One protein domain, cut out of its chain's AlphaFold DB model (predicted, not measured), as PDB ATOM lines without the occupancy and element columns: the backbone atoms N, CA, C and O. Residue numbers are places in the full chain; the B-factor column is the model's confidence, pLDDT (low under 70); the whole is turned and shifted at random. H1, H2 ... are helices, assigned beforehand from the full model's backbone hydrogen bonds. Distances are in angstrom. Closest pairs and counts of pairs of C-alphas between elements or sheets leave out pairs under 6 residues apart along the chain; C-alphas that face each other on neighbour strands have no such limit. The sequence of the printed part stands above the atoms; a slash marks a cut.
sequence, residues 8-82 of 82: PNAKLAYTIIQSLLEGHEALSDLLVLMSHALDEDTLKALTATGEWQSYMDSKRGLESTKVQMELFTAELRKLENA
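What this domain is: This is residues 8 to 82 of the 82 residues of an uncharacterized protein of Blastocatellia bacterium (UniProt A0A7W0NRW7). Two long helices, H1 and H3, run opposite ways side by side in a narrow rod, and the short helix H2 makes the turn between them at one end. They meet over the part away from H2; near H2, residues 29 to 34 and 50 to 54 stand free. The printed part has 75 residues with three named helices, H1, H2, H3, and no named strand: all helix, only just extended, close to loose, with a radius of gyration of the C-alphas of 17.1 A, spanning 58 by 19 by 15 A.

Where its parts are: Find C-alpha 8 at (22.934, 49.417, -46.712); from there H1, residues 8 to 35, runs 41.1 A. Next comes H2, residues 40 to 47. H3, residues 50 to 80, runs 44.7 A to C-alpha 80 at (20.032, 59.137, -43.251).

How they stand to each other: H1, with residues 10 to 21 alone, touches residues 62 to 76 of H3; the closest C-alphas, of Leu 21 and Lys 66, are 7.2 A apart. Their tilt is shallow at 32 degrees, only just short of steep. H2 is close to but not clearly touching H3, closest at the C-alphas of Leu 46 and Trp 52, 6.8 A. In H1, H2 and H3 every O i to N i+4 pair is within hydrogen-bond range.

The domain as a whole: The C-alphas of Asp 41 and Ala 82 are the two farthest apart, 57.9 A. The printed part has no cut, and both links are tight. Look for pLDDT under 70 at residues 81 to 82.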
ATOM      1  N   PRO A   8      23.541  50.599 -46.099       83.62
ATOM      2  CA  PRO A   8      22.934  49.417 -46.712       83.62
ATOM      3  C   PRO A   8      22.956  48.171 -45.819       83.62
ATOM      4  O   PRO A   8      21.910  47.547 -45.615       83.62
ATOM      5  N   ASN A   9      24.110  47.828 -45.243       83.06
ATOM      6  CA  ASN A   9      24.227  46.660 -44.369       83.06
ATOM      7  C   ASN A   9      23.460  46.837 -43.049       83.06
ATOM      8  O   ASN A   9      22.842  45.887 -42.563       83.06
ATOM      9  N   ALA A  10      23.410  48.053 -42.506       84.69
ATOM     10  CA  ALA A  10      22.622  48.360 -41.315       84.69
ATOM     11  C   ALA A  10      21.105  48.209 -41.554       84.69
ATOM     12  O   ALA A  10      20.396  47.652 -40.713       84.69
ATOM     13  N   LYS A  11      20.604  48.635 -42.722       84.31
ATOM     14  CA  LYS A  11      19.200  48.436 -43.135       84.31
ATOM     15  C   LYS A  11      18.849  46.967 -43.340       84.31
ATOM     16  O   LYS A  11      17.752  46.534 -42.978       84.31
ATOM     17  N   LEU A  12      19.768  46.201 -43.927       89.00
ATOM     18  CA  LEU A  12      19.588  44.765 -44.109       89.00
ATOM     19  C   LEU A  12      19.507  44.056 -42.753       89.00
ATOM     20  O   LEU A  12      18.563  43.304 -42.521       89.00
ATOM     21  N   ALA A  13      20.441  44.352 -41.843       86.69
ATOM     22  CA  ALA A  13      20.426  43.818 -40.483       86.69
ATOM     23  C   ALA A  13      19.119  44.164 -39.755       86.69
ATOM     24  O   ALA A  13      18.497  43.278 -39.176       86.69
ATOM     25  N   TYR A  14      18.653  45.415 -39.856       86.56
ATOM     26  CA  TYR A  14      17.354  45.826 -39.319       86.56
ATOM     27  C   TYR A  14      16.212  44.957 -39.856       86.56
ATOM     28  O   TYR A  14      15.457  44.388 -39.076       86.56
ATOM     29  N   THR A  15      16.109  44.808 -41.178       89.56
ATOM     30  CA  THR A  15      15.021  44.041 -41.807       89.56
ATOM     31  C   THR A  15      15.026  42.585 -41.347       89.56
ATOM     32  O   THR A  15      13.977  42.041 -41.017       89.56
ATOM     33  N   ILE A  16      16.208  41.964 -41.270       91.31
ATOM     34  CA  ILE A  16      16.360  40.581 -40.804       91.31
ATOM     35  C   ILE A  16      15.873  40.440 -39.361       91.31
ATOM     36  O   ILE A  16      15.074  39.551 -39.070       91.31
ATOM     37  N   ILE A  17      16.341  41.304 -38.455       89.06
ATOM     38  CA  ILE A  17      15.975  41.202 -37.039       89.06
ATOM     39  C   ILE A  17      14.480  41.504 -36.865       89.06
ATOM     40  O   ILE A  17      13.804  40.770 -36.152       89.06
ATOM     41  N   GLN A  18      13.936  42.490 -37.582       89.25
ATOM     42  CA  GLN A  18      12.507  42.807 -37.566       89.25
ATOM     43  C   GLN A  18      11.650  41.601 -37.984       89.25
ATOM     44  O   GLN A  18      10.723  41.237 -37.266       89.25
ATOM     45  N   SER A  19      11.994  40.923 -39.084       92.81
ATOM     46  CA  SER A  19      11.273  39.716 -39.515       92.81
ATOM     47  C   SER A  19      11.372  38.569 -38.502       92.81
ATOM     48  O   SER A  19      10.423  37.802 -38.347       92.81
ATOM     49  N   LEU A  20      12.497  38.441 -37.790       92.19
ATOM     50  CA  LEU A  20      12.647  37.451 -36.718       92.19
ATOM     51  C   LEU A  20      11.772  37.787 -35.501       92.19
ATOM     52  O   LEU A  20      11.156  36.882 -34.936       92.19
ATOM     53  N   LEU A  21      11.688  39.066 -35.117       91.44
ATOM     54  CA  LEU A  21      10.804  39.524 -34.040       91.44
ATOM     55  C   LEU A  21       9.334  39.244 -34.379       91.44
ATOM     56  O   LEU A  21       8.626  38.656 -33.567       91.44
ATOM     57  N   GLU A  22       8.902  39.591 -35.593       91.62
ATOM     58  CA  GLU A  22       7.541  39.334 -36.084       91.62
ATOM     59  C   GLU A  22       7.212  37.836 -36.110       91.62
ATOM     60  O   GLU A  22       6.149  37.412 -35.651       91.62
ATOM     61  N   GLY A  23       8.146  37.007 -36.589       91.56
ATOM     62  CA  GLY A  23       7.989  35.554 -36.582       91.56
ATOM     63  C   GLY A  23       7.833  34.987 -35.169       91.56
ATOM     64  O   GLY A  23       7.017  34.092 -34.944       91.56
ATOM     65  N   HIS A  24       8.568  35.525 -34.193       91.00
ATOM     66  CA  HIS A  24       8.419  35.114 -32.801       91.00
ATOM     67  C   HIS A  24       7.092  35.596 -32.190       91.00
ATOM     68  O   HIS A  24       6.480  34.855 -31.417       91.00
ATOM     69  N   GLU A  25       6.618  36.803 -32.509       90.44
ATOM     70  CA  GLU A  25       5.292  37.270 -32.071       90.44
ATOM     71  C   GLU A  25       4.190  36.323 -32.564       90.44
ATOM     72  O   GLU A  25       3.408  35.827 -31.753       90.44
ATOM     73  N   ALA A  26       4.222  35.937 -33.844       94.31
ATOM     74  CA  ALA A  26       3.272  34.975 -34.406       94.31
ATOM     75  C   ALA A  26       3.306  33.606 -33.695       94.31
ATOM     76  O   ALA A  26       2.263  32.989 -33.468       94.31
ATOM     77  N   LEU A  27       4.493  33.127 -33.303       92.31
ATOM     78  CA  LEU A  27       4.629  31.895 -32.515       92.31
ATOM     79  C   LEU A  27       4.057  32.041 -31.097       92.31
ATOM     80  O   LEU A  27       3.427  31.109 -30.597       92.31
ATOM     81  N   SER A  28       4.251  33.196 -30.449       90.00
ATOM     82  CA  SER A  28       3.647  33.484 -29.141       90.00
ATOM     83  C   SER A  28       2.120  33.499 -29.229       90.00
ATOM     84  O   SER A  28       1.461  32.945 -28.351       90.00
ATOM     85  N   ASP A  29       1.555  34.095 -30.276       92.94
ATOM     86  CA  ASP A  29       0.105  34.134 -30.483       92.94
ATOM     87  C   ASP A  29      -0.466  32.734 -30.713       92.94
ATOM     88  O   ASP A  29      -1.491  32.366 -30.132       92.94
ATOM     89  N   LEU A  30       0.235  31.905 -31.492       94.62
ATOM     90  CA  LEU A  30      -0.145  30.510 -31.688       94.62
ATOM     91  C   LEU A  30      -0.106  29.719 -30.374       94.62
ATOM     92  O   LEU A  30      -0.998  28.912 -30.125       94.62
ATOM     93  N   LEU A  31       0.887  29.957 -29.511       91.00
ATOM     94  CA  LEU A  31       0.962  29.322 -28.193       91.00
ATOM     95  C   LEU A  31      -0.236  29.696 -27.312       91.00
ATOM     96  O   LEU A  31      -0.826  28.821 -26.676       91.00
ATOM     97  N   VAL A  32      -0.625  30.973 -27.305       90.69
ATOM     98  CA  VAL A  32      -1.824  31.437 -26.590       90.69
ATOM     99  C   VAL A  32      -3.068  30.748 -27.145       90.69
ATOM    100  O   VAL A  32      -3.857  30.208 -26.372       90.69
ATOM    101  N   LEU A  33      -3.213  30.677 -28.471       94.50
ATOM    102  CA  LEU A  33      -4.327  29.970 -29.100       94.50
ATOM    103  C   LEU A  33      -4.368  28.488 -28.695       94.50
ATOM    104  O   LEU A  33      -5.426  27.984 -28.323       94.50
ATOM    105  N   MET A  34      -3.225  27.800 -28.723       92.31
ATOM    106  CA  MET A  34      -3.126  26.398 -28.308       92.31
ATOM    107  C   MET A  34      -3.478  26.210 -26.830       92.31
ATOM    108  O   MET A  34      -4.080  25.197 -26.485       92.31
ATOM    109  N   SER A  35      -3.174  27.182 -25.962       90.25
ATOM    110  CA  SER A  35      -3.518  27.098 -24.537       90.25
ATOM    111  C   SER A  35      -5.028  27.002 -24.290       90.25
ATOM    112  O   SER A  35      -5.445  26.353 -23.338       90.25
ATOM    113  N   HIS A  36      -5.853  27.561 -25.183       92.00
ATOM    114  CA  HIS A  36      -7.312  27.445 -25.108       92.00
ATOM    115  C   HIS A  36      -7.838  26.050 -25.467       92.00
ATOM    116  O   HIS A  36      -8.986  25.740 -25.157       92.00
ATOM    117  N   ALA A  37      -7.030  25.220 -26.130       94.31
ATOM    118  CA  ALA A  37      -7.388  23.848 -26.479       94.31
ATOM    119  C   ALA A  37      -7.010  22.831 -25.387       94.31
ATOM    120  O   ALA A  37      -7.401  21.668 -25.484       94.31
ATOM    121  N   LEU A  38      -6.245  23.248 -24.372       93.88
ATOM    122  CA  LEU A  38      -5.828  22.405 -23.253       93.88
ATOM    123  C   LEU A  38      -6.814  22.530 -22.090       93.88
ATOM    124  O   LEU A  38      -7.363  23.603 -21.836       93.88
ATOM    125  N   ASP A  39      -7.017  21.437 -21.360       95.56
ATOM    126  CA  ASP A  39      -7.729  21.485 -20.087       95.56
ATOM    127  C   ASP A  39      -6.891  22.191 -19.002       95.56
ATOM    128  O   ASP A  39      -5.670  22.346 -19.113       95.56
ATOM    129  N   GLU A  40      -7.564  22.632 -17.940       93.56
ATOM    130  CA  GLU A  40      -6.960  23.441 -16.879       93.56
ATOM    131  C   GLU A  40      -5.816  22.720 -16.148       93.56
ATOM    132  O   GLU A  40      -4.809  23.350 -15.813       93.56
ATOM    133  N   ASP A  41      -5.938  21.412 -15.918       96.00
ATOM    134  CA  ASP A  41      -4.935  20.641 -15.182       96.00
ATOM    135  C   ASP A  41      -3.683  20.417 -16.036       96.00
ATOM    136  O   ASP A  41      -2.560  20.606 -15.555       96.00
ATOM    137  N   THR A  42      -3.862  20.120 -17.326       94.25
ATOM    138  CA  THR A  42      -2.759  20.045 -18.292       94.25
ATOM    139  C   THR A  42      -2.044  21.389 -18.429       94.25
ATOM    140  O   THR A  42      -0.812  21.432 -18.420       94.25
ATOM    141  N   LEU A  43      -2.783  22.503 -18.495       93.38
ATOM    142  CA  LEU A  43      -2.189  23.842 -18.561       93.38
ATOM    143  C   LEU A  43      -1.386  24.170 -17.290       93.38
ATOM    144  O   LEU A  43      -0.262  24.670 -17.376       93.38
ATOM    145  N   LYS A  44      -1.914  23.847 -16.102       94.06
ATOM    146  CA  LYS A  44      -1.186  24.014 -14.831       94.06
ATOM    147  C   LYS A  44       0.100  23.196 -14.804       94.06
ATOM    148  O   LYS A  44       1.146  23.733 -14.451       94.06
ATOM    149  N   ALA A  45       0.042  21.927 -15.206       96.06
ATOM    150  CA  ALA A  45       1.225  21.076 -15.271       96.06
ATOM    151  C   ALA A  45       2.272  21.643 -16.240       96.06
ATOM    152  O   ALA A  45       3.448  21.723 -15.890       96.06
ATOM    153  N   LEU A  46       1.843  22.105 -17.418       93.75
ATOM    154  CA  LEU A  46       2.718  22.691 -18.433       93.75
ATOM    155  C   LEU A  46       3.410  23.967 -17.931       93.75
ATOM    156  O   LEU A  46       4.623  24.103 -18.080       93.75
ATOM    157  N   THR A  47       2.674  24.871 -17.282       93.69
ATOM    158  CA  THR A  47       3.235  26.128 -16.750       93.69
ATOM    159  C   THR A  47       4.204  25.935 -15.577       93.69
ATOM    160  O   THR A  47       4.977  26.842 -15.275       93.69
ATOM    161  N   ALA A  48       4.207  24.758 -14.942       95.44
ATOM    162  CA  ALA A  48       5.143  24.397 -13.875       95.44
ATOM    163  C   ALA A  48       6.469  23.793 -14.386       95.44
ATOM    164  O   ALA A  48       7.364  23.514 -13.587       95.44
ATOM    165  N   THR A  49       6.602  23.562 -15.695       96.44
ATOM    166  CA  THR A  49       7.806  22.965 -16.294       96.44
ATOM    167  C   THR A  49       8.968  23.960 -16.402       96.44
ATOM    168  O   THR A  49       8.777  25.178 -16.480       96.44
ATOM    169  N   GLY A  50      10.200  23.445 -16.449       96.81
ATOM    170  CA  GLY A  50      11.392  24.274 -16.673       96.81
ATOM    171  C   GLY A  50      11.446  24.858 -18.089       96.81
ATOM    172  O   GLY A  50      11.976  25.948 -18.306       96.81
ATOM    173  N   GLU A  51      10.845  24.163 -19.049       94.06
ATOM    174  CA  GLU A  51      10.679  24.582 -20.436       94.06
ATOM    175  C   GLU A  51       9.792  25.826 -20.526       94.06
ATOM    176  O   GLU A  51      10.143  26.780 -21.223       94.06
ATOM    177  N   TRP A  52       8.692  25.863 -19.766       94.19
ATOM    178  CA  TRP A  52       7.835  27.044 -19.684       94.19
ATOM    179  C   TRP A  52       8.573  28.245 -19.094       94.19
ATOM    180  O   TRP A  52       8.513  29.341 -19.648       94.19
ATOM    181  N   GLN A  53       9.324  28.041 -18.009       94.62
ATOM    182  CA  GLN A  53      10.145  29.103 -17.427       94.62
ATOM    183  C   GLN A  53      11.174  29.637 -18.437       94.62
ATOM    184  O   GLN A  53      11.282  30.849 -18.622       94.62
ATOM    185  N   SER A  54      11.861  28.740 -19.150       95.38
ATOM    186  CA  SER A  54      12.834  29.104 -20.190       95.38
ATOM    187  C   SER A  54      12.188  29.902 -21.327       95.38
ATOM    188  O   SER A  54      12.752  30.893 -21.793       95.38
ATOM    189  N   TYR A  55      10.980  29.516 -21.748       92.12
ATOM    190  CA  TYR A  55      10.197  30.267 -22.729       92.12
ATOM    191  C   TYR A  55       9.831  31.669 -22.220       92.12
ATOM    192  O   TYR A  55      10.009  32.648 -22.944       92.12
ATOM    193  N   MET A  56       9.372  31.792 -20.970       93.00
ATOM    194  CA  MET A  56       9.022  33.087 -20.377       93.00
ATOM    195  C   MET A  56      10.233  34.020 -20.268       93.00
ATOM    196  O   MET A  56      10.106  35.220 -20.516       93.00
ATOM    197  N   ASP A  57      11.411  33.488 -19.944       94.56
ATOM    198  CA  ASP A  57      12.653  34.265 -19.914       94.56
ATOM    199  C   ASP A  57      13.085  34.704 -21.319       94.56
ATOM    200  O   ASP A  57      13.420  35.875 -21.521       94.56
ATOM    201  N   SER A  58      12.975  33.818 -22.314       92.19
ATOM    202  CA  SER A  58      13.188  34.164 -23.725       92.19
ATOM    203  C   SER A  58      12.235  35.270 -24.189       92.19
ATOM    204  O   SER A  58      12.666  36.235 -24.822       92.19
ATOM    205  N   LYS A  59      10.948  35.180 -23.829       90.88
ATOM    206  CA  LYS A  59       9.931  36.181 -24.173       90.88
ATOM    207  C   LYS A  59      10.279  37.564 -23.611       90.88
ATOM    208  O   LYS A  59      10.234  38.542 -24.350       90.88
ATOM    209  N   ARG A  60      10.711  37.647 -22.347       91.69
ATOM    210  CA  ARG A  60      11.181  38.910 -21.738       91.69
ATOM    211  C   ARG A  60      12.423  39.465 -22.439       91.69
ATOM    212  O   ARG A  60      12.518  40.669 -22.673       91.69
ATOM    213  N   GLY A  61      13.374  38.600 -22.792       92.06
ATOM    214  CA  GLY A  61      14.562  38.998 -23.554       92.06
ATOM    215  C   GLY A  61      14.208  39.584 -24.924       92.06
ATOM    216  O   GLY A  61      14.798  40.577 -25.361       92.06
ATOM    217  N   LEU A  62      13.191  39.024 -25.577       91.19
ATOM    218  CA  LEU A  62      12.705  39.510 -26.861       91.19
ATOM    219  C   LEU A  62      12.032  40.883 -26.760       91.19
ATOM    220  O   LEU A  62      12.294  41.746 -27.594       91.19
ATOM    221  N   GLU A  63      11.223  41.119 -25.725       89.25
ATOM    222  CA  GLU A  63      10.614  42.433 -25.470       89.25
ATOM    223  C   GLU A  63      11.692  43.518 -25.328       89.25
ATOM    224  O   GLU A  63      11.609  44.574 -25.957       89.25
ATOM    225  N   SER A  64      12.771  43.225 -24.593       92.06
ATOM    226  CA  SER A  64      13.934  44.119 -24.513       92.06
ATOM    227  C   SER A  64      14.612  44.318 -25.874       92.06
ATOM    228  O   SER A  64      15.048  45.426 -26.190       92.06
ATOM    229  N   THR A  65      14.713  43.263 -26.685       90.88
ATOM    230  CA  THR A  65      15.327  43.326 -28.023       90.88
ATOM    231  C   THR A  65      14.516  44.218 -28.963       90.88
ATOM    232  O   THR A  65      15.093  45.023 -29.693       90.88
ATOM    233  N   LYS A  66      13.180  44.154 -28.894       89.44
ATOM    234  CA  LYS A  66      12.277  45.021 -29.663       89.44
ATOM    235  C   LYS A  66      12.495  46.499 -29.335       89.44
ATOM    236  O   LYS A  66      12.685  47.305 -30.242       89.44
ATOM    237  N   VAL A  67      12.587  46.846 -28.050       91.56
ATOM    238  CA  VAL A  67      12.878  48.227 -27.617       91.56
ATOM    239  C   VAL A  67      14.251  48.696 -28.117       91.56
ATOM    240  O   VAL A  67      14.394  49.817 -28.606       91.56
ATOM    241  N   GLN A  68      15.276  47.843 -28.039       90.75
ATOM    242  CA  GLN A  68      16.611  48.172 -28.552       90.75
ATOM    243  C   GLN A  68      16.615  48.386 -30.073       90.75
ATOM    244  O   GLN A  68      17.303  49.283 -30.564       90.75
ATOM    245  N   MET A  69      15.822  47.613 -30.818       88.06
ATOM    246  CA  MET A  69      15.646  47.797 -32.258       88.06
ATOM    247  C   MET A  69      14.968  49.120 -32.618       88.06
ATOM    248  O   MET A  69      15.376  49.774 -33.582       88.06
ATOM    249  N   GLU A  70      13.958  49.541 -31.859       87.69
ATOM    250  CA  GLU A  70      13.303  50.837 -32.062       87.69
ATOM    251  C   GLU A  70      14.297  51.993 -31.881       87.69
ATOM    252  O   GLU A  70      14.359  52.899 -32.718       87.69
ATOM    253  N   LEU A  71      15.145  51.919 -30.847       89.44
ATOM    254  CA  LEU A  71      16.225  52.884 -30.616       89.44
ATOM    255  C   LEU A  71      17.253  52.875 -31.753       89.44
ATOM    256  O   LEU A  71      17.602  53.932 -32.276       89.44
ATOM    257  N   PHE A  72      17.700  51.692 -32.181       86.62
ATOM    258  CA  PHE A  72      18.629  51.545 -33.303       86.62
ATOM    259  C   PHE A  72      18.078  52.176 -34.590       86.62
ATOM    260  O   PHE A  72      18.778  52.912 -35.285       86.62
ATOM    261  N   THR A  73      16.797  51.953 -34.876       85.19
ATOM    262  CA  THR A  73      16.117  52.512 -36.051       85.19
ATOM    263  C   THR A  73      16.020  54.031 -35.982       85.19
ATOM    264  O   THR A  73      16.197  54.711 -36.993       85.19
ATOM    265  N   ALA A  74      15.748  54.581 -34.796       87.06
ATOM    266  CA  ALA A  74      15.723  56.022 -34.590       87.06
ATOM    267  C   ALA A  74      17.092  56.657 -34.884       87.06
ATOM    268  O   ALA A  74      17.145  57.710 -35.518       87.06
ATOM    269  N   GLU A  75      18.190  56.006 -34.491       87.69
ATOM    270  CA  GLU A  75      19.546  56.470 -34.804       87.69
ATOM    271  C   GLU A  75      19.884  56.335 -36.296       87.69
ATOM    272  O   GLU A  75      20.395  57.287 -36.885       87.69
ATOM    273  N   LEU A  76      19.523  55.223 -36.949       84.38
ATOM    274  CA  LEU A  76      19.706  55.084 -38.400       84.38
ATOM    275  C   LEU A  76      18.986  56.188 -39.179       84.38
ATOM    276  O   LEU A  76      19.575  56.788 -40.074       84.38
ATOM    277  N   ARG A  77      17.748  56.520 -38.799       82.00
ATOM    278  CA  ARG A  77      16.990  57.616 -39.428       82.00
ATOM    279  C   ARG A  77      17.665  58.975 -39.258       82.00
ATOM    280  O   ARG A  77      17.544  59.821 -40.139       82.00
ATOM    281  N   LYS A  78      18.345  59.225 -38.137       85.12
ATOM    282  CA  LYS A  78      19.102  60.475 -37.948       85.12
ATOM    283  C   LYS A  78      20.295  60.541 -38.896       85.12
ATOM    284  O   LYS A  78      20.550  61.604 -39.442       85.12
ATOM    285  N   LEU A  79      20.979  59.417 -39.109       81.19
ATOM    286  CA  LEU A  79      22.125  59.319 -40.017       81.19
ATOM    287  C   LEU A  79      21.728  59.440 -41.493       81.19
ATOM    288  O   LEU A  79      22.490  59.988 -42.272       81.19
ATOM    289  N   GLU A  80      20.546  58.960 -41.883       74.50
ATOM    290  CA  GLU A  80      20.032  59.137 -43.251       74.50
ATOM    291  C   GLU A  80      19.667  60.586 -43.591       74.50
ATOM    292  O   GLU A  80      19.675  60.962 -44.760       74.50
ATOM    293  N   ASN A  81      19.291  61.374 -42.580       68.69
ATOM    294  CA  ASN A  81      18.856  62.762 -42.735       68.69
ATOM    295  C   ASN A  81      19.978  63.784 -42.459       68.69
ATOM    296  O   ASN A  81      19.701  64.987 -42.482       68.69
ATOM    297  N   ALA A  82      21.191  63.320 -42.146       60.00
ATOM    298  CA  ALA A  82      22.380  64.133 -41.883       60.00
ATOM    299  C   ALA A  82      23.235  64.291 -43.147       60.00
ATOM    300  O   ALA A  82      23.809  65.392 -43.315       60.00
TER     301      ALA A  82